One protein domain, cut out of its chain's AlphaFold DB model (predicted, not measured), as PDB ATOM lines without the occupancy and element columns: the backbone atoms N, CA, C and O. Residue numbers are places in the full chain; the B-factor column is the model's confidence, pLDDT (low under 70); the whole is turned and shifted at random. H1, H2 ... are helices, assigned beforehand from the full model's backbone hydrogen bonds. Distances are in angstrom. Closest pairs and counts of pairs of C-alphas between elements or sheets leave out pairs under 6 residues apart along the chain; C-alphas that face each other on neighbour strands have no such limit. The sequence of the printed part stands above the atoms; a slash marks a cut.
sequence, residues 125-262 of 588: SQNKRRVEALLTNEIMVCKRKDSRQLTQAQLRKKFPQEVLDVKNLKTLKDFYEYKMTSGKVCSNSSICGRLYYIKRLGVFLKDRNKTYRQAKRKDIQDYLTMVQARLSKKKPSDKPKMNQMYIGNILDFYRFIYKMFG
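This is residues 125 to 262 of the 588 residues of the protein "Tyr recombinase domain-containing protein" of Candidatus Woesearchaeota archaeon (UniProt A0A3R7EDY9). The longest helix, H4, runs through the middle, with H1 and H3 alongside it in a small three-helix bundle; H6 crosses H4 and H3 on the side away from H1. H5 lies beyond H4 near H6, H2 sits off the other side on loops, and residues 142 to 148 and 233 to 238 stick out. The printed part has 138 residues with six named helices, H1 to H6 in chain order, and no named strand; its class is all helix. It is compact, with a radius of gyration of the C-alphas of 16.1 A and spans of 44 by 44 by 32 A.

H4, residues 188 to 206, is 25.9 A from first to last C-alpha, beginning at C-alpha 188 (-30.785, 9.239, 32.675). H3, residues 166 to 181, is 22.7 A long. H1, residues 125 to 135, begins at C-alpha 125 (-32.959, 16.954, 35.796). H6, residues 244 to 261, is 25.4 A long and ends at C-alpha 261 (-13.517, -8.401, 37.812). H5, residues 217 to 231, is 21.4 A long. H2 is short, residues 152 to 158.

H4 is the hub, touching H1, H3, H5 and H6. H1 touches it at a shallow tilt of 22 degrees, the same way, with the closest C-alphas, of Val 131 and Cys 192, 5.2 A apart. H3 and H4 are a helical hairpin: they touch at a shallow tilt of 24 degrees, opposite ways, and their closest C-alphas, of Asn 168 and Gly 202, are 6.2 A apart. H1, H3 and H4 form a bundle, up and down, each running against the one before it. H1 and H3 only just touch, with 3 pairs of C-alphas within 8 A, the closest Leu 135 and Lys 173 at 6.2 A. H6 is about perpendicular to H4, at 78 degrees, and touches it with residues 246 to 253 alone; the closest C-alphas, of Arg 194 and Asn 249, are 5.9 A apart. H6 also touches H3, about perpendicular at 86 degrees, closest at Phe 175 and Phe 256, whose C-alphas are 6.9 A apart. H5 only just touches H4, with 3 pairs of C-alphas within 8 A, the closest Phe 204 and Tyr 223 at 7.0 A. H5 and H6 are near each other. H2 touches no helix. In all six helices every O i to N i+4 pair is within hydrogen-bond range.

The C-alphas of Asp 146 and Gly 262, the two farthest apart, are 50.2 A apart. The printed part has no cut. The links H1 to H2 and H5 to H6 are long, and residues 142 to 148 and 233 to 238 in them stand free. The mean pLDDT of the printed part is 80.9; residues 142 to 149, 183 to 186, 231 to 242 and 261 to 262 are under 70.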
ATOM      1  N   SER A 125     -33.536  16.587  34.492       73.62
ATOM      2  CA  SER A 125     -32.959  16.954  35.796       73.62
ATOM      3  C   SER A 125     -33.585  16.175  36.962       73.62
ATOM      4  O   SER A 125     -32.881  15.790  37.896       73.62
ATOM      5  N   GLN A 126     -34.876  15.830  36.882       76.38
ATOM      6  CA  GLN A 126     -35.501  14.909  37.839       76.38
ATOM      7  C   GLN A 126     -34.862  13.519  37.780       76.38
ATOM      8  O   GLN A 126     -34.568  12.933  38.822       76.38
ATOM      9  N   ASN A 127     -34.628  12.981  36.580       80.50
ATOM     10  CA  ASN A 127     -33.969  11.686  36.431       80.50
ATOM     11  C   ASN A 127     -32.511  11.730  36.891       80.50
ATOM     12  O   ASN A 127     -32.083  10.792  37.555       80.50
ATOM     13  N   LYS A 128     -31.781  12.818  36.623       84.50
ATOM     14  CA  LYS A 128     -30.421  13.031  37.135       84.50
ATOM     15  C   LYS A 128     -30.391  12.938  38.664       84.50
ATOM     16  O   LYS A 128     -29.664  12.116  39.211       84.50
ATOM     17  N   ARG A 129     -31.292  13.653  39.344       83.81
ATOM     18  CA  ARG A 129     -31.430  13.584  40.808       83.81
ATOM     19  C   ARG A 129     -31.775  12.176  41.310       83.81
ATOM     20  O   ARG A 129     -31.288  11.745  42.350       83.81
ATOM     21  N   ARG A 130     -32.621  11.433  40.586       86.00
ATOM     22  CA  ARG A 130     -32.942  10.031  40.925       86.00
ATOM     23  C   ARG A 130     -31.720   9.125  40.808       86.00
ATOM     24  O   ARG A 130     -31.540   8.261  41.660       86.00
ATOM     25  N   VAL A 131     -30.913   9.306  39.764       88.94
ATOM     26  CA  VAL A 131     -29.661   8.567  39.564       88.94
ATOM     27  C   VAL A 131     -28.699   8.856  40.712       88.94
ATOM     28  O   VAL A 131     -28.238   7.914  41.350       88.94
ATOM     29  N   GLU A 132     -28.483  10.129  41.045       88.44
ATOM     30  CA  GLU A 132     -27.639  10.545  42.173       88.44
ATOM     31  C   GLU A 132     -28.095   9.886  43.485       88.44
ATOM     32  O   GLU A 132     -27.302   9.212  44.142       88.44
ATOM     33  N   ALA A 133     -29.392   9.947  43.806       87.31
ATOM     34  CA  ALA A 133     -29.927   9.341  45.026       87.31
ATOM     35  C   ALA A 133     -29.755   7.808  45.084       87.31
ATOM     36  O   ALA A 133     -29.519   7.221  46.150       87.31
ATOM     37  N   LEU A 134     -29.846   7.122  43.937       89.19
ATOM     38  CA  LEU A 134     -29.586   5.684  43.859       89.19
ATOM     39  C   LEU A 134     -28.120   5.358  44.191       89.19
ATOM     40  O   LEU A 134     -27.886   4.342  44.851       89.19
ATOM     41  N   LEU A 135     -27.182   6.234  43.814       89.44
ATOM     42  CA  LEU A 135     -25.731   6.079  43.978       89.44
ATOM     43  C   LEU A 135     -25.179   6.574  45.330       89.44
ATOM     44  O   LEU A 135     -24.048   6.232  45.677       89.44
ATOM     45  N   THR A 136     -25.939   7.342  46.115       86.94
ATOM     46  CA  THR A 136     -25.484   7.916  47.404       86.94
ATOM     47  C   THR A 136     -26.165   7.318  48.639       86.94
ATOM     48  O   THR A 136     -25.950   7.788  49.758       86.94
ATOM     49  N   ASN A 137     -26.984   6.268  48.475       84.56
ATOM     50  CA  ASN A 137     -27.851   5.749  49.548       84.56
ATOM     51  C   ASN A 137     -28.762   6.838  50.157       84.56
ATOM     52  O   ASN A 137     -29.139   6.775  51.332       84.56
ATOM     53  N   GLU A 138     -29.103   7.862  49.379       84.31
ATOM     54  CA  GLU A 138     -30.139   8.811  49.759       84.31
ATOM     55  C   GLU A 138     -31.515   8.182  49.567       84.31
ATOM     56  O   GLU A 138     -31.807   7.528  48.561       84.31
ATOM     57  N   ILE A 139     -32.377   8.384  50.557       81.31
ATOM     58  CA  ILE A 139     -33.761   7.934  50.519       81.31
ATOM     59  C   ILE A 139     -34.608   9.111  50.066       81.31
ATOM     60  O   ILE A 139     -34.708  10.131  50.750       81.31
ATOM     61  N   MET A 140     -35.230   8.966  48.902       74.81
ATOM     62  CA  MET A 140     -36.194   9.940  48.411       74.81
ATOM     63  C   MET A 140     -37.598   9.566  48.873       74.81
ATOM     64  O   MET A 140     -38.036   8.433  48.691       74.81
ATOM     65  N   VAL A 141     -38.321  10.535  49.431       72.69
ATOM     66  CA  VAL A 141     -39.703  10.356  49.887       72.69
ATOM     67  C   VAL A 141     -40.610  11.299  49.105       72.69
ATOM     68  O   VAL A 141     -40.306  12.485  48.966       72.69
ATOM     69  N   CYS A 142     -41.741  10.791  48.610       61.91
ATOM     70  CA  CYS A 142     -42.802  11.650  48.090       61.91
ATOM     71  C   CYS A 142     -43.384  12.474  49.246       61.91
ATOM     72  O   CYS A 142     -44.008  11.920  50.151       61.91
ATOM     73  N   LYS A 143     -43.173  13.796  49.224       57.81
ATOM     74  CA  LYS A 143     -43.738  14.715  50.221       57.81
ATOM     75  C   LYS A 143     -45.271  14.652  50.187       57.81
ATOM     76  O   LYS A 143     -45.863  14.758  49.114       57.81
ATOM     77  N   ARG A 144     -45.916  14.562  51.354       46.62
ATOM     78  CA  ARG A 144     -47.294  15.060  51.528       46.62
ATOM     79  C   ARG A 144     -47.205  16.529  51.953       46.62
ATOM     80  O   ARG A 144     -46.202  16.917  52.551       46.62
ATOM     81  N   LYS A 145     -48.214  17.342  51.618       41.88
ATOM     82  CA  LYS A 145     -48.208  18.801  51.863       41.88
ATOM     83  C   LYS A 145     -47.906  19.176  53.326       41.88
ATOM     84  O   LYS A 145     -47.296  20.215  53.538       41.88
ATOM     85  N   ASP A 146     -48.205  18.286  54.276       43.16
ATOM     86  CA  ASP A 146     -48.169  18.576  55.716       43.16
ATOM     87  C   ASP A 146     -47.182  17.694  56.521       43.16
ATOM     88  O   ASP A 146     -47.275  17.590  57.740       43.16
ATOM     89  N   SER A 147     -46.227  17.015  55.870       55.44
ATOM     90  CA  SER A 147     -45.267  16.139  56.572       55.44
ATOM     91  C   SER A 147     -43.971  16.859  56.977       55.44
ATOM     92  O   SER A 147     -43.290  17.421  56.116       55.44
ATOM     93  N   ARG A 148     -43.584  16.760  58.263       64.19
ATOM     94  CA  ARG A 148     -42.289  17.218  58.813       64.19
ATOM     95  C   ARG A 148     -41.125  16.667  57.975       64.19
ATOM     96  O   ARG A 148     -41.081  15.468  57.693       64.19
ATOM     97  N   GLN A 149     -40.192  17.531  57.565       68.69
ATOM     98  CA  GLN A 149     -39.028  17.104  56.782       68.69
ATOM     99  C   GLN A 149     -38.080  16.287  57.667       68.69
ATOM    100  O   GLN A 149     -37.519  16.808  58.628       68.69
ATOM    101  N   LEU A 150     -37.933  15.002  57.348       78.44
ATOM    102  CA  LEU A 150     -36.951  14.127  57.982       78.44
ATOM    103  C   LEU A 150     -35.591  14.310  57.303       78.44
ATOM    104  O   LEU A 150     -35.511  14.365  56.073       78.44
ATOM    105  N   THR A 151     -34.522  14.357  58.092       85.19
ATOM    106  CA  THR A 151     -33.150  14.357  57.570       85.19
ATOM    107  C   THR A 151     -32.809  12.995  56.954       85.19
ATOM    108  O   THR A 151     -33.426  11.979  57.280       85.19
ATOM    109  N   GLN A 152     -31.792  12.925  56.086       84.62
ATOM    110  CA  GLN A 152     -31.349  11.641  55.518       84.62
ATOM    111  C   GLN A 152     -30.926  10.633  56.596       84.62
ATOM    112  O   GLN A 152     -31.198   9.445  56.455       84.62
ATOM    113  N   ALA A 153     -30.337  11.084  57.708       84.06
ATOM    114  CA  ALA A 153     -30.011  10.213  58.839       84.06
ATOM    115  C   ALA A 153     -31.274   9.585  59.459       84.06
ATOM    116  O   ALA A 153     -31.332   8.374  59.678       84.06
ATOM    117  N   GLN A 154     -32.322  10.388  59.665       85.31
ATOM    118  CA  GLN A 154     -33.609   9.910  60.173       85.31
ATOM    119  C   GLN A 154     -34.300   8.966  59.182       85.31
ATOM    120  O   GLN A 154     -34.852   7.943  59.584       85.31
ATOM    121  N   LEU A 155     -34.240   9.268  57.882       85.19
ATOM    122  CA  LEU A 155     -34.794   8.407  56.839       85.19
ATOM    123  C   LEU A 155     -34.067   7.067  56.758       85.19
ATOM    124  O   LEU A 155     -34.726   6.036  56.673       85.19
ATOM    125  N   ARG A 156     -32.734   7.055  56.850       84.94
ATOM    126  CA  ARG A 156     -31.934   5.820  56.861       84.94
ATOM    127  C   ARG A 156     -32.232   4.956  58.080       84.94
ATOM    128  O   ARG A 156     -32.322   3.743  57.939       84.94
ATOM    129  N   LYS A 157     -32.462   5.572  59.246       85.50
ATOM    130  CA  LYS A 157     -32.914   4.858  60.449       85.50
ATOM    131  C   LYS A 157     -34.323   4.281  60.282       85.50
ATOM    132  O   LYS A 157     -34.594   3.190  60.767       85.50
ATOM    133  N   LYS A 158     -35.215   4.998  59.592       85.12
ATOM    134  CA  LYS A 158     -36.606   4.577  59.358       85.12
ATOM    135  C   LYS A 158     -36.747   3.517  58.259       85.12
ATOM    136  O   LYS A 158     -37.652   2.692  58.330       85.12
ATOM    137  N   PHE A 159     -35.880   3.548  57.248       83.88
ATOM    138  CA  PHE A 159     -35.905   2.635  56.103       83.88
ATOM    139  C   PHE A 159     -34.530   1.979  55.872       83.88
ATOM    140  O   PHE A 159     -33.924   2.163  54.810       83.88
ATOM    141  N   PRO A 160     -34.011   1.201  56.841       82.00
ATOM    142  CA  PRO A 160     -32.719   0.522  56.708       82.00
ATOM    143  C   PRO A 160     -32.676  -0.467  55.530       82.00
ATOM    144  O   PRO A 160     -31.609  -0.704  54.955       82.00
ATOM    145  N   GLN A 161     -33.840  -0.985  55.129       80.25
ATOM    146  CA  GLN A 161     -34.051  -1.847  53.966       80.25
ATOM    147  C   GLN A 161     -33.906  -1.132  52.613       80.25
ATOM    148  O   GLN A 161     -34.040  -1.766  51.580       80.25
ATOM    149  N   GLU A 162     -33.666   0.180  52.566       80.56
ATOM    150  CA  GLU A 162     -33.432   0.906  51.302       80.56
ATOM    151  C   GLU A 162     -31.946   1.282  51.106       80.56
ATOM    152  O   GLU A 162     -31.569   1.901  50.105       80.56
ATOM    153  N   VAL A 163     -31.083   0.890  52.053       86.69
ATOM    154  CA  VAL A 163     -29.666   1.275  52.124       86.69
ATOM    155  C   VAL A 163     -28.765   0.094  51.767       86.69
ATOM    156  O   VAL A 163     -28.802  -0.944  52.431       86.69
ATOM    157  N   LEU A 164     -27.902   0.266  50.765       87.69
ATOM    158  CA  LEU A 164     -26.884  -0.720  50.388       87.69
ATOM    159  C   LEU A 164     -25.710  -0.751  51.368       87.69
ATOM    160  O   LEU A 164     -25.337   0.281  51.923       87.69
ATOM    161  N   ASP A 165     -25.085  -1.922  51.497       88.06
ATOM    162  CA  ASP A 165     -23.748  -2.044  52.082       88.06
ATOM    163  C   ASP A 165     -22.702  -1.269  51.255       88.06
ATOM    164  O   ASP A 165     -22.854  -1.114  50.039       88.06
ATOM    165  N   VAL A 166     -21.625  -0.814  51.903       89.19
ATOM    166  CA  VAL A 166     -20.556  -0.001  51.300       89.19
ATOM    167  C   VAL A 166     -19.943  -0.698  50.081       89.19
ATOM    168  O   VAL A 166     -19.753  -0.062  49.039       89.19
ATOM    169  N   LYS A 167     -19.701  -2.017  50.155       90.69
ATOM    170  CA  LYS A 167     -19.109  -2.788  49.045       90.69
ATOM    171  C   LYS A 167     -20.055  -2.881  47.844       90.69
ATOM    172  O   LYS A 167     -19.636  -2.719  46.694       90.69
ATOM    173  N   ASN A 168     -21.343  -3.102  48.104       92.06
ATOM    174  CA  ASN A 168     -22.366  -3.159  47.059       92.06
ATOM    175  C   ASN A 168     -22.619  -1.774  46.444       92.06
ATOM    176  O   ASN A 168     -22.773  -1.674  45.229       92.06
ATOM    177  N   LEU A 169     -22.600  -0.704  47.244       92.31
ATOM    178  CA  LEU A 169     -22.731   0.664  46.741       92.31
ATOM    179  C   LEU A 169     -21.575   1.028  45.803       92.31
ATOM    180  O   LEU A 169     -21.824   1.586  44.737       92.31
ATOM    181  N   LYS A 170     -20.334   0.666  46.162       92.50
ATOM    182  CA  LYS A 170     -19.166   0.844  45.287       92.50
ATOM    183  C   LYS A 170     -19.352   0.105  43.958       92.50
ATOM    184  O   LYS A 170     -19.307   0.728  42.910       92.50
ATOM    185  N   THR A 171     -19.710  -1.180  44.008       91.75
ATOM    186  CA  THR A 171     -19.946  -1.985  42.792       91.75
ATOM    187  C   THR A 171     -21.057  -1.400  41.902       91.75
ATOM    188  O   THR A 171     -20.993  -1.482  40.677       91.75
ATOM    189  N   LEU A 172     -22.094  -0.800  42.502       92.56
ATOM    190  CA  LEU A 172     -23.170  -0.138  41.763       92.56
ATOM    191  C   LEU A 172     -22.698   1.157  41.076       92.56
ATOM    192  O   LEU A 172     -23.147   1.441  39.964       92.56
ATOM    193  N   LYS A 173     -21.798   1.922  41.711       92.88
ATOM    194  CA  LYS A 173     -21.145   3.093  41.103       92.88
ATOM    195  C   LYS A 173     -20.239   2.688  39.946       92.88
ATOM    196  O   LYS A 173     -20.395   3.237  38.861       92.88
ATOM    197  N   ASP A 174     -19.421   1.653  40.130       91.06
ATOM    198  CA  ASP A 174     -18.564   1.114  39.068       91.06
ATOM    199  C   ASP A 174     -19.408   0.689  37.843       91.06
ATOM    200  O   ASP A 174     -19.049   0.938  36.692       91.06
ATOM    201  N   PHE A 175     -20.590   0.097  38.074       90.69
ATOM    202  CA  PHE A 175     -21.525  -0.245  36.997       90.69
ATOM    203  C   PHE A 175     -22.093   0.986  36.288       90.69
ATOM    204  O   PHE A 175     -22.238   0.974  35.064       90.69
ATOM    205  N   TYR A 176     -22.435   2.036  37.039       91.25
ATOM    206  CA  TYR A 176     -22.880   3.303  36.467       91.25
ATOM    207  C   TYR A 176     -21.793   3.912  35.575       91.25
ATOM    208  O   TYR A 176     -22.064   4.193  34.409       91.25
ATOM    209  N   GLU A 177     -20.562   4.025  36.074       89.56
ATOM    210  CA  GLU A 177     -19.420   4.571  35.334       89.56
ATOM    211  C   GLU A 177     -19.130   3.770  34.061       89.56
ATOM    212  O   GLU A 177     -19.034   4.351  32.978       89.56
ATOM    213  N   TYR A 178     -19.116   2.435  34.146       87.62
ATOM    214  CA  TYR A 178     -18.978   1.552  32.984       87.62
ATOM    215  C   TYR A 178     -20.074   1.790  31.936       87.62
ATOM    216  O   TYR A 178     -19.838   1.765  30.726       87.62
ATOM    217  N   LYS A 179     -21.313   2.018  32.373       87.25
ATOM    218  CA  LYS A 179     -22.433   2.271  31.464       87.25
ATOM    219  C   LYS A 179     -22.372   3.645  30.808       87.25
ATOM    220  O   LYS A 179     -22.743   3.743  29.640       87.25
ATOM    221  N   MET A 180     -21.886   4.655  31.519       85.38
ATOM    222  CA  MET A 180     -21.680   5.989  30.957       85.38
ATOM    223  C   MET A 180     -20.516   6.010  29.956       85.38
ATOM    224  O   MET A 180     -20.654   6.589  28.885       85.38
ATOM    225  N   THR A 181     -19.413   5.315  30.251       83.88
ATOM    226  CA  THR A 181     -18.214   5.256  29.387       83.88
ATOM    227  C   THR A 181     -18.370   4.336  28.175       83.88
ATOM    228  O   THR A 181     -17.896   4.662  27.094       83.88
ATOM    229  N   SER A 182     -19.084   3.211  28.297       77.25
ATOM    230  CA  SER A 182     -19.272   2.262  27.181       77.25
ATOM    231  C   SER A 182     -20.178   2.760  26.042       77.25
ATOM    232  O   SER A 182     -20.421   2.009  25.097       77.25
ATOM    233  N   GLY A 183     -20.751   3.968  26.134       62.66
ATOM    234  CA  GLY A 183     -21.599   4.577  25.095       62.66
ATOM    235  C   GLY A 183     -22.962   3.902  24.866       62.66
ATOM    236  O   GLY A 183     -23.762   4.364  24.057       62.66
ATOM    237  N   LYS A 184     -23.286   2.817  25.585       62.72
ATOM    238  CA  LYS A 184     -24.521   2.021  25.394       62.72
ATOM    239  C   LYS A 184     -25.746   2.555  26.153       62.72
ATOM    240  O   LYS A 184     -26.776   1.875  26.228       62.72
ATOM    241  N   VAL A 185     -25.652   3.730  26.773       63.81
ATOM    242  CA  VAL A 185     -26.740   4.340  27.553       63.81
ATOM    243  C   VAL A 185     -27.120   5.684  26.970       63.81
ATOM    244  O   VAL A 185     -26.312   6.595  26.919       63.81
ATOM    245  N   CYS A 186     -28.386   5.802  26.571       60.31
ATOM    246  CA  CYS A 186     -28.868   6.975  25.850       60.31
ATOM    247  C   CYS A 186     -29.592   8.015  26.729       60.31
ATOM    248  O   CYS A 186     -29.933   9.069  26.210       60.31
ATOM    249  N   SER A 187     -29.948   7.717  27.993       74.50
ATOM    250  CA  SER A 187     -30.638   8.691  28.868       74.50
ATOM    251  C   SER A 187     -30.584   8.358  30.364       74.50
ATOM    252  O   SER A 187     -30.545   7.180  30.747       74.50
ATOM    253  N   ASN A 188     -30.702   9.391  31.215       80.50
ATOM    254  CA  ASN A 188     -30.785   9.239  32.675       80.50
ATOM    255  C   ASN A 188     -32.001   8.406  33.117       80.50
ATOM    256  O   ASN A 188     -31.942   7.672  34.102       80.50
ATOM    257  N   SER A 189     -33.102   8.452  32.362       78.56
ATOM    258  CA  SER A 189     -34.278   7.614  32.625       78.56
ATOM    259  C   SER A 189     -33.966   6.119  32.485       78.56
ATOM    260  O   SER A 189     -34.335   5.317  33.348       78.56
ATOM    261  N   SER A 190     -33.241   5.739  31.424       81.38
ATOM    262  CA  SER A 190     -32.893   4.339  31.172       81.38
ATOM    263  C   SER A 190     -31.990   3.789  32.272       81.38
ATOM    264  O   SER A 190     -32.298   2.744  32.848       81.38
ATOM    265  N   ILE A 191     -30.918   4.513  32.614       87.19
ATOM    266  CA  ILE A 191     -29.974   4.086  33.655       87.19
ATOM    267  C   ILE A 191     -30.608   4.102  35.047       87.19
ATOM    268  O   ILE A 191     -30.381   3.164  35.804       87.19
ATOM    269  N   CYS A 192     -31.478   5.071  35.356       88.19
ATOM    270  CA  CYS A 192     -32.229   5.097  36.612       88.19
ATOM    271  C   CYS A 192     -33.024   3.801  36.816       88.19
ATOM    272  O   CYS A 192     -33.004   3.237  37.909       88.19
ATOM    273  N   GLY A 193     -33.697   3.307  35.771       86.12
ATOM    274  CA  GLY A 193     -34.400   2.026  35.818       86.12
ATOM    275  C   GLY A 193     -33.451   0.863  36.117       86.12
ATOM    276  O   GLY A 193     -33.712   0.083  37.031       86.12
ATOM    277  N   ARG A 194     -32.318   0.777  35.404       89.12
ATOM    278  CA  ARG A 194     -31.324  -0.292  35.619       89.12
ATOM    279  C   ARG A 194     -30.781  -0.278  37.046       89.12
ATOM    280  O   ARG A 194     -30.836  -1.296  37.732       89.12
ATOM    281  N   LEU A 195     -30.321   0.886  37.507       91.31
ATOM    282  CA  LEU A 195     -29.782   1.078  38.853       91.31
ATOM    283  C   LEU A 195     -30.811   0.728  39.926       91.31
ATOM    284  O   LEU A 195     -30.461   0.086  40.910       91.31
ATOM    285  N   TYR A 196     -32.082   1.083  39.722       90.06
ATOM    286  CA  TYR A 196     -33.156   0.715  40.640       90.06
ATOM    287  C   TYR A 196     -33.288  -0.808  40.786       90.06
ATOM    288  O   TYR A 196     -33.271  -1.315  41.908       90.06
ATOM    289  N   TYR A 197     -33.355  -1.556  39.677       90.50
ATOM    290  CA  TYR A 197     -33.460  -3.021  39.729       90.50
ATOM    291  C   TYR A 197     -32.250  -3.662  40.425       90.50
ATOM    292  O   TYR A 197     -32.417  -4.530  41.283       90.50
ATOM    293  N   ILE A 198     -31.036  -3.197  40.117       93.06
ATOM    294  CA  ILE A 198     -29.805  -3.734  40.714       93.06
ATOM    295  C   ILE A 198     -29.667  -3.357  42.192       93.06
ATOM    296  O   ILE A 198     -29.281  -4.199  43.008       93.06
ATOM    297  N   LYS A 199     -30.040  -2.134  42.583       92.44
ATOM    298  CA  LYS A 199     -30.052  -1.711  43.990       92.44
ATOM    299  C   LYS A 199     -30.981  -2.593  44.823       92.44
ATOM    300  O   LYS A 199     -30.597  -3.027  45.904       92.44
ATOM    301  N   ARG A 200     -32.163  -2.938  44.301       90.69
ATOM    302  CA  ARG A 200     -33.103  -3.852  44.978       90.69
ATOM    303  C   ARG A 200     -32.515  -5.250  45.189       90.69
ATOM    304  O   ARG A 200     -32.761  -5.839  46.238       90.69
ATOM    305  N   LEU A 201     -31.741  -5.769  44.233       92.62
ATOM    306  CA  LEU A 201     -30.992  -7.015  44.423       92.62
ATOM    307  C   LEU A 201     -29.909  -6.858  45.503       92.62
ATOM    308  O   LEU A 201     -29.757  -7.728  46.352       92.62
ATOM    309  N   GLY A 202     -29.183  -5.739  45.514       92.94
ATOM    310  CA  GLY A 202     -28.114  -5.503  46.492       92.94
ATOM    311  C   GLY A 202     -28.614  -5.399  47.927       92.94
ATOM    312  O   GLY A 202     -27.968  -5.918  48.833       92.94
ATOM    313  N   VAL A 203     -29.780  -4.782  48.129       91.19
ATOM    314  CA  VAL A 203     -30.481  -4.773  49.421       91.19
ATOM    315  C   VAL A 203     -30.826  -6.200  49.846       91.19
ATOM    316  O   VAL A 203     -30.527  -6.602  50.962       91.19
ATOM    317  N   PHE A 204     -31.395  -6.998  48.944       92.69
ATOM    318  CA  PHE A 204     -31.765  -8.382  49.245       92.69
ATOM    319  C   PHE A 204     -30.563  -9.272  49.613       92.69
ATOM    320  O   PHE A 204     -30.686 -10.184  50.432       92.69
ATOM    321  N   LEU A 205     -29.403  -9.024  48.998       92.75
ATOM    322  CA  LEU A 205     -28.155  -9.721  49.317       92.75
ATOM    323  C   LEU A 205     -27.547  -9.238  50.640       92.75
ATOM    324  O   LEU A 205     -27.000 -10.054  51.382       92.75
ATOM    325  N   LYS A 206     -27.689  -7.947  50.967       90.94
ATOM    326  CA  LYS A 206     -27.272  -7.380  52.257       90.94
ATOM    327  C   LYS A 206     -27.963  -8.086  53.423       90.94
ATOM    328  O   LYS A 206     -27.279  -8.457  54.367       90.94
ATOM    329  N   ASP A 207     -29.264  -8.362  53.319       88.25
ATOM    330  CA  ASP A 207     -30.019  -9.094  54.353       88.25
ATOM    331  C   ASP A 207     -29.496 -10.531  54.580       88.25
ATOM    332  O   ASP A 207     -29.812 -11.166  55.582       88.25
ATOM    333  N   ARG A 208     -28.676 -11.054  53.656       90.94
ATOM    334  CA  ARG A 208     -27.999 -12.360  53.738       90.94
ATOM    335  C   ARG A 208     -26.498 -12.243  54.018       90.94
ATOM    336  O   ARG A 208     -25.787 -13.232  53.860       90.94
ATOM    337  N   ASN A 209     -26.007 -11.052  54.368       91.00
ATOM    338  CA  ASN A 209     -24.583 -10.743  54.526       91.00
ATOM    339  C   ASN A 209     -23.735 -11.097  53.288       91.00
ATOM    340  O   ASN A 209     -22.592 -11.536  53.404       91.00
ATOM    341  N   LYS A 210     -24.293 -10.915  52.083       92.75
ATOM    342  CA  LYS A 210     -23.616 -11.196  50.810       92.75
ATOM    343  C   LYS A 210     -23.422  -9.935  49.975       92.75
ATOM    344  O   LYS A 210     -24.289  -9.064  49.880       92.75
ATOM    345  N   THR A 211     -22.287  -9.879  49.288       91.94
ATOM    346  CA  THR A 211     -22.048  -8.915  48.207       91.94
ATOM    347  C   THR A 211     -22.538  -9.451  46.861       91.94
ATOM    348  O   THR A 211     -22.761 -10.653  46.706       91.94
ATOM    349  N   TYR A 212     -22.649  -8.588  45.847       91.94
ATOM    350  CA  TYR A 212     -23.003  -9.012  44.485       91.94
ATOM    351  C   TYR A 212     -22.096 -10.123  43.937       91.94
ATOM    352  O   TYR A 212     -22.582 -11.024  43.255       91.94
ATOM    353  N   ARG A 213     -20.796 -10.084  44.267       87.62
ATOM    354  CA  ARG A 213     -19.795 -11.070  43.823       87.62
ATOM    355  C   ARG A 213     -19.918 -12.418  44.537       87.62
ATOM    356  O   ARG A 213     -19.566 -13.440  43.968       87.62
ATOM    357  N   GLN A 214     -20.432 -12.421  45.765       90.38
ATOM    358  CA  GLN A 214     -20.631 -13.633  46.572       90.38
ATOM    359  C   GLN A 214     -21.988 -14.306  46.321       90.38
ATOM    360  O   GLN A 214     -22.277 -15.354  46.905       90.38
ATOM    361  N   ALA A 215     -22.845 -13.705  45.493       91.31
ATOM    362  CA  ALA A 215     -24.156 -14.253  45.183       91.31
ATOM    363  C   ALA A 215     -24.037 -15.582  44.425       91.31
ATOM    364  O   ALA A 215     -23.296 -15.702  43.448       91.31
ATOM    365  N   LYS A 216     -24.819 -16.576  44.852       92.44
ATOM    366  CA  LYS A 216     -24.952 -17.874  44.184       92.44
ATOM    367  C   LYS A 216     -26.246 -17.918  43.377       92.44
ATOM    368  O   LYS A 216     -27.166 -17.133  43.599       92.44
ATOM    369  N   ARG A 217     -26.361 -18.904  42.480       91.44
ATOM    370  CA  ARG A 217     -27.583 -19.155  41.690       91.44
ATOM    371  C   ARG A 217     -28.848 -19.188  42.560       91.44
ATOM    372  O   ARG A 217     -29.836 -18.556  42.202       91.44
ATOM    373  N   LYS A 218     -28.782 -19.860  43.717       91.75
ATOM    374  CA  LYS A 218     -29.890 -19.949  44.680       91.75
ATOM    375  C   LYS A 218     -30.337 -18.574  45.190       91.75
ATOM    376  O   LYS A 218     -31.527 -18.311  45.237       91.75
ATOM    377  N   ASP A 219     -29.403 -17.660  45.462       93.62
ATOM    378  CA  ASP A 219     -29.745 -16.307  45.922       93.62
ATOM    379  C   ASP A 219     -30.516 -15.521  44.845       93.62
ATOM    380  O   ASP A 219     -31.477 -14.815  45.150       93.62
ATOM    381  N   ILE A 220     -30.127 -15.665  43.571       92.19
ATOM    382  CA  ILE A 220     -30.830 -15.029  42.447       92.19
ATOM    383  C   ILE A 220     -32.219 -15.648  42.247       92.19
ATOM    384  O   ILE A 220     -33.180 -14.921  41.997       92.19
ATOM    385  N   GLN A 221     -32.349 -16.969  42.393       90.69
ATOM    386  CA  GLN A 221     -33.642 -17.659  42.352       90.69
ATOM    387  C   GLN A 221     -34.569 -17.173  43.469       90.69
ATOM    388  O   GLN A 221     -35.698 -16.773  43.188       90.69
ATOM    389  N   ASP A 222     -34.082 -17.123  44.709       91.56
ATOM    390  CA  ASP A 222     -34.850 -16.657  45.866       91.56
ATOM    391  C   ASP A 222     -35.304 -15.198  45.686       91.56
ATOM    392  O   ASP A 222     -36.450 -14.850  45.982       91.56
ATOM    393  N   TYR A 223     -34.429 -14.339  45.149       91.88
ATOM    394  CA  TYR A 223     -34.757 -12.945  44.851       91.88
ATOM    395  C   TYR A 223     -35.883 -12.827  43.822       91.88
ATOM    396  O   TYR A 223     -36.849 -12.088  44.028       91.88
ATOM    397  N   LEU A 224     -35.769 -13.557  42.712       88.81
ATOM    398  CA  LEU A 224     -36.756 -13.528  41.638       88.81
ATOM    399  C   LEU A 224     -38.108 -14.086  42.105       88.81
ATOM    400  O   LEU A 224     -39.138 -13.476  41.821       88.81
ATOM    401  N   THR A 225     -38.107 -15.159  42.900       87.44
ATOM    402  CA  THR A 225     -39.316 -15.711  43.534       87.44
ATOM    403  C   THR A 225     -39.978 -14.690  44.460       87.44
ATOM    404  O   THR A 225     -41.183 -14.463  44.370       87.44
ATOM    405  N   MET A 226     -39.199 -13.992  45.296       87.38
ATOM    406  CA  MET A 226     -39.714 -12.917  46.155       87.38
ATOM    407  C   MET A 226     -40.341 -11.778  45.333       87.38
ATOM    408  O   MET A 226     -41.403 -11.261  45.690       87.38
ATOM    409  N   VAL A 227     -39.691 -11.349  44.246       85.25
ATOM    410  CA  VAL A 227     -40.224 -10.300  43.362       85.25
ATOM    411  C   VAL A 227     -41.531 -10.759  42.715       85.25
ATOM    412  O   VAL A 227     -42.500 -10.002  42.712       85.25
ATOM    413  N   GLN A 228     -41.585 -11.997  42.228       79.75
ATOM    414  CA  GLN A 228     -42.776 -12.571  41.608       79.75
ATOM    415  C   GLN A 228     -43.947 -12.666  42.597       79.75
ATOM    416  O   GLN A 228     -45.045 -12.217  42.270       79.75
ATOM    417  N   ALA A 229     -43.701 -13.131  43.826       79.69
ATOM    418  CA  ALA A 229     -44.709 -13.215  44.887       79.69
ATOM    419  C   ALA A 229     -45.265 -11.837  45.300       79.69
ATOM    420  O   ALA A 229     -46.444 -11.689  45.611       79.69
ATOM    421  N   ARG A 230     -44.439 -10.782  45.272       75.81
ATOM    422  CA  ARG A 230     -44.911  -9.408  45.530       75.81
ATOM    423  C   ARG A 230     -45.778  -8.855  44.398       75.81
ATOM    424  O   ARG A 230     -46.637  -8.015  44.658       75.81
ATOM    425  N   LEU A 231     -45.542  -9.296  43.162       68.19
ATOM    426  CA  LEU A 231     -46.308  -8.887  41.981       68.19
ATOM    427  C   LEU A 231     -47.617  -9.682  41.824       68.19
ATOM    428  O   LEU A 231     -48.568  -9.163  41.245       68.19
ATOM    429  N   SER A 232     -47.698 -10.900  42.370       61.34
ATOM    430  CA  SER A 232     -48.827 -11.831  42.231       61.34
ATOM    431  C   SER A 232     -50.045 -11.531  43.113       61.34
ATOM    432  O   SER A 232     -50.872 -12.411  43.308       61.34
ATOM    433  N   LYS A 233     -50.234 -10.306  43.625       55.25
ATOM    434  CA  LYS A 233     -51.462  -9.918  44.361       55.25
ATOM    435  C   LYS A 233     -52.735  -9.856  43.476       55.25
ATOM    436  O   LYS A 233     -53.714  -9.222  43.855       55.25
ATOM    437  N   LYS A 234     -52.725 -10.475  42.291       52.50
ATOM    438  CA  LYS A 234     -53.869 -10.665  41.378       52.50
ATOM    439  C   LYS A 234     -54.255 -12.156  41.345       52.50
ATOM    440  O   LYS A 234     -53.471 -12.984  41.788       52.50
ATOM    441  N   LYS A 235     -55.477 -12.460  40.880       44.06
ATOM    442  CA  LYS A 235     -56.158 -13.772  40.961       44.06
ATOM    443  C   LYS A 235     -55.231 -14.997  40.724       44.06
ATOM    444  O   LYS A 235     -54.379 -14.930  39.841       44.06
ATOM    445  N   PRO A 236     -55.447 -16.135  41.422       42.94
ATOM    446  CA  PRO A 236     -54.600 -17.341  41.355       42.94
ATOM    447  C   PRO A 236     -54.422 -17.978  39.966       42.94
ATOM    448  O   PRO A 236     -53.478 -18.739  39.764       42.94
ATOM    449  N   SER A 237     -55.318 -17.692  39.016       45.16
ATOM    450  CA  SER A 237     -55.316 -18.264  37.663       45.16
ATOM    451  C   SER A 237     -54.229 -17.693  36.745       45.16
ATOM    452  O   SER A 237     -53.829 -18.357  35.795       45.16
ATOM    453  N   ASP A 238     -53.691 -16.509  37.053       48.22
ATOM    454  CA  ASP A 238     -52.643 -15.872  36.258       48.22
ATOM    455  C   ASP A 238     -51.306 -15.994  36.990       48.22
ATOM    456  O   ASP A 238     -50.936 -15.115  37.768       48.22
ATOM    457  N   LYS A 239     -50.535 -17.065  36.751       47.94
ATOM    458  CA  LYS A 239     -49.130 -17.096  37.198       47.94
ATOM    459  C   LYS A 239     -48.423 -15.883  36.576       47.94
ATOM    460  O   LYS A 239     -48.249 -15.864  35.353       47.94
ATOM    461  N   PRO A 240     -47.993 -14.862  37.342       52.06
ATOM    462  CA  PRO A 240     -47.392 -13.690  36.730       52.06
ATOM    463  C   PRO A 240     -46.062 -14.105  36.113       52.06
ATOM    464  O   PRO A 240     -45.147 -14.529  36.823       52.06
ATOM    465  N   LYS A 241     -45.958 -14.017  34.783       60.28
ATOM    466  CA  LYS A 241     -44.704 -14.255  34.056       60.28
ATOM    467  C   LYS A 241     -43.623 -13.330  34.640       60.28
ATOM    468  O   LYS A 241     -43.875 -12.145  34.867       60.28
ATOM    469  N   MET A 242     -42.430 -13.873  34.902       64.62
ATOM    470  CA  MET A 242     -41.311 -13.119  35.480       64.62
ATOM    471  C   MET A 242     -41.049 -11.855  34.655       64.62
ATOM    472  O   MET A 242     -40.932 -11.919  33.428       64.62
ATOM    473  N   ASN A 243     -40.956 -10.698  35.314       71.69
ATOM    474  CA  ASN A 243     -40.736  -9.443  34.608       71.69
ATOM    475  C   ASN A 243     -39.347  -9.463  33.949       71.69
ATOM    476  O   ASN A 243     -38.316  -9.392  34.622       71.69
ATOM    477  N   GLN A 244     -39.339  -9.523  32.617       77.19
ATOM    478  CA  GLN A 244     -38.136  -9.618  31.790       77.19
ATOM    479  C   GLN A 244     -37.157  -8.455  32.001       77.19
ATOM    480  O   GLN A 244     -35.963  -8.615  31.762       77.19
ATOM    481  N   MET A 245     -37.617  -7.306  32.514       78.38
ATOM    482  CA  MET A 245     -36.721  -6.211  32.890       78.38
ATOM    483  C   MET A 245     -35.815  -6.590  34.066       78.38
ATOM    484  O   MET A 245     -34.643  -6.230  34.038       78.38
ATOM    485  N   TYR A 246     -36.298  -7.328  35.072       85.69
ATOM    486  CA  TYR A 246     -35.435  -7.786  36.171       85.69
ATOM    487  C   TYR A 246     -34.362  -8.734  35.638       85.69
ATOM    488  O   TYR A 246     -33.180  -8.515  35.882       85.69
ATOM    489  N   ILE A 247     -34.771  -9.729  34.846       87.31
ATOM    490  CA  ILE A 247     -33.861 -10.710  34.245       87.31
ATOM    491  C   ILE A 247     -32.802 -10.015  33.381       87.31
ATOM    492  O   ILE A 247     -31.606 -10.210  33.594       87.31
ATOM    493  N   GLY A 248     -33.227  -9.171  32.437       87.75
ATOM    494  CA  GLY A 248     -32.325  -8.492  31.511       87.75
ATOM    495  C   GLY A 248     -31.324  -7.571  32.211       87.75
ATOM    496  O   GLY A 248     -30.148  -7.573  31.856       87.75
ATOM    497  N   ASN A 249     -31.758  -6.825  33.234       89.69
ATOM    498  CA  ASN A 249     -30.854  -5.960  33.997       89.69
ATOM    499  C   ASN A 249     -29.875  -6.767  34.857       89.69
ATOM    500  O   ASN A 249     -28.698  -6.419  34.895       89.69
ATOM    501  N   ILE A 250     -30.321  -7.856  35.497       91.56
ATOM    502  CA  ILE A 250     -29.442  -8.754  36.267       91.56
ATOM    503  C   ILE A 250     -28.376  -9.366  35.355       91.56
ATOM    504  O   ILE A 250     -27.195  -9.316  35.683       91.56
ATOM    505  N   LEU A 251     -28.770  -9.887  34.190       89.12
ATOM    506  CA  LEU A 251     -27.845 -10.442  33.200       89.12
ATOM    507  C   LEU A 251     -26.802  -9.412  32.746       89.12
ATOM    508  O   LEU A 251     -25.607  -9.703  32.726       89.12
ATOM    509  N   ASP A 252     -27.241  -8.199  32.407       87.31
ATOM    510  CA  ASP A 252     -26.353  -7.115  31.981       87.31
ATOM    511  C   ASP A 252     -25.387  -6.672  33.095       87.31
ATOM    512  O   ASP A 252     -24.210  -6.418  32.835       87.31
ATOM    513  N   PHE A 253     -25.857  -6.643  34.344       90.81
ATOM    514  CA  PHE A 253     -25.048  -6.308  35.512       90.81
ATOM    515  C   PHE A 253     -24.010  -7.386  35.848       90.81
ATOM    516  O   PHE A 253     -22.838  -7.069  36.034       90.81
ATOM    517  N   TYR A 254     -24.386  -8.668  35.862       89.94
ATOM    518  CA  TYR A 254     -23.434  -9.754  36.124       89.94
ATOM    519  C   TYR A 254     -22.434  -9.949  34.983       89.94
ATOM    520  O   TYR A 254     -21.279 -10.288  35.238       89.94
ATOM    521  N   ARG A 255     -22.826  -9.645  33.738       86.50
ATOM    522  CA  ARG A 255     -21.878  -9.530  32.624       86.50
ATOM    523  C   ARG A 255     -20.848  -8.426  32.878       86.50
ATOM    524  O   ARG A 255     -19.676  -8.634  32.595       86.50
ATOM    525  N   PHE A 256     -21.262  -7.268  33.397       87.81
ATOM    526  CA  PHE A 256     -20.328  -6.212  33.805       87.81
ATOM    527  C   PHE A 256     -19.378  -6.692  34.909       87.81
ATOM    528  O   PHE A 256     -18.171  -6.528  34.762       87.81
ATOM    529  N   ILE A 257     -19.904  -7.324  35.967       85.44
ATOM    530  CA  ILE A 257     -19.078  -7.809  37.081       85.44
ATOM    531  C   ILE A 257     -17.974  -8.734  36.565       85.44
ATOM    532  O   ILE A 257     -16.827  -8.583  36.963       85.44
ATOM    533  N   TYR A 258     -18.297  -9.658  35.662       78.56
ATOM    534  CA  TYR A 258     -17.304 -10.594  35.134       78.56
ATOM    535  C   TYR A 258     -16.342  -9.945  34.142       78.56
ATOM    536  O   TYR A 258     -15.161 -10.251  34.179       78.56
ATOM    537  N   LYS A 259     -16.802  -9.004  33.308       76.88
ATOM    538  CA  LYS A 259     -15.911  -8.273  32.392       76.88
ATOM    539  C   LYS A 259     -14.886  -7.394  33.106       76.88
ATOM    540  O   LYS A 259     -13.808  -7.192  32.570       76.88
ATOM    541  N   MET A 260     -15.246  -6.834  34.259       73.00
ATOM    542  CA  MET A 260     -14.381  -5.918  35.011       73.00
ATOM    543  C   MET A 260     -13.583  -6.611  36.117       73.00
ATOM    544  O   MET A 260     -12.582  -6.068  36.568       73.00
ATOM    545  N   PHE A 261     -14.047  -7.769  36.601       68.12
ATOM    546  CA  PHE A 261     -13.517  -8.401  37.812       68.12
ATOM    547  C   PHE A 261     -13.381  -9.942  37.726       68.12
ATOM    548  O   PHE A 261     -13.259 -10.568  38.778       68.12
ATOM    549  N   GLY A 262     -13.441 -10.567  36.536       64.12
ATOM    550  CA  GLY A 262     -13.360 -12.030  36.326       64.12
ATOM    551  C   GLY A 262     -12.568 -12.466  35.071       64.12
ATOM    552  O   GLY A 262     -12.066 -11.619  34.340       64.12
TER     553      GLY A 262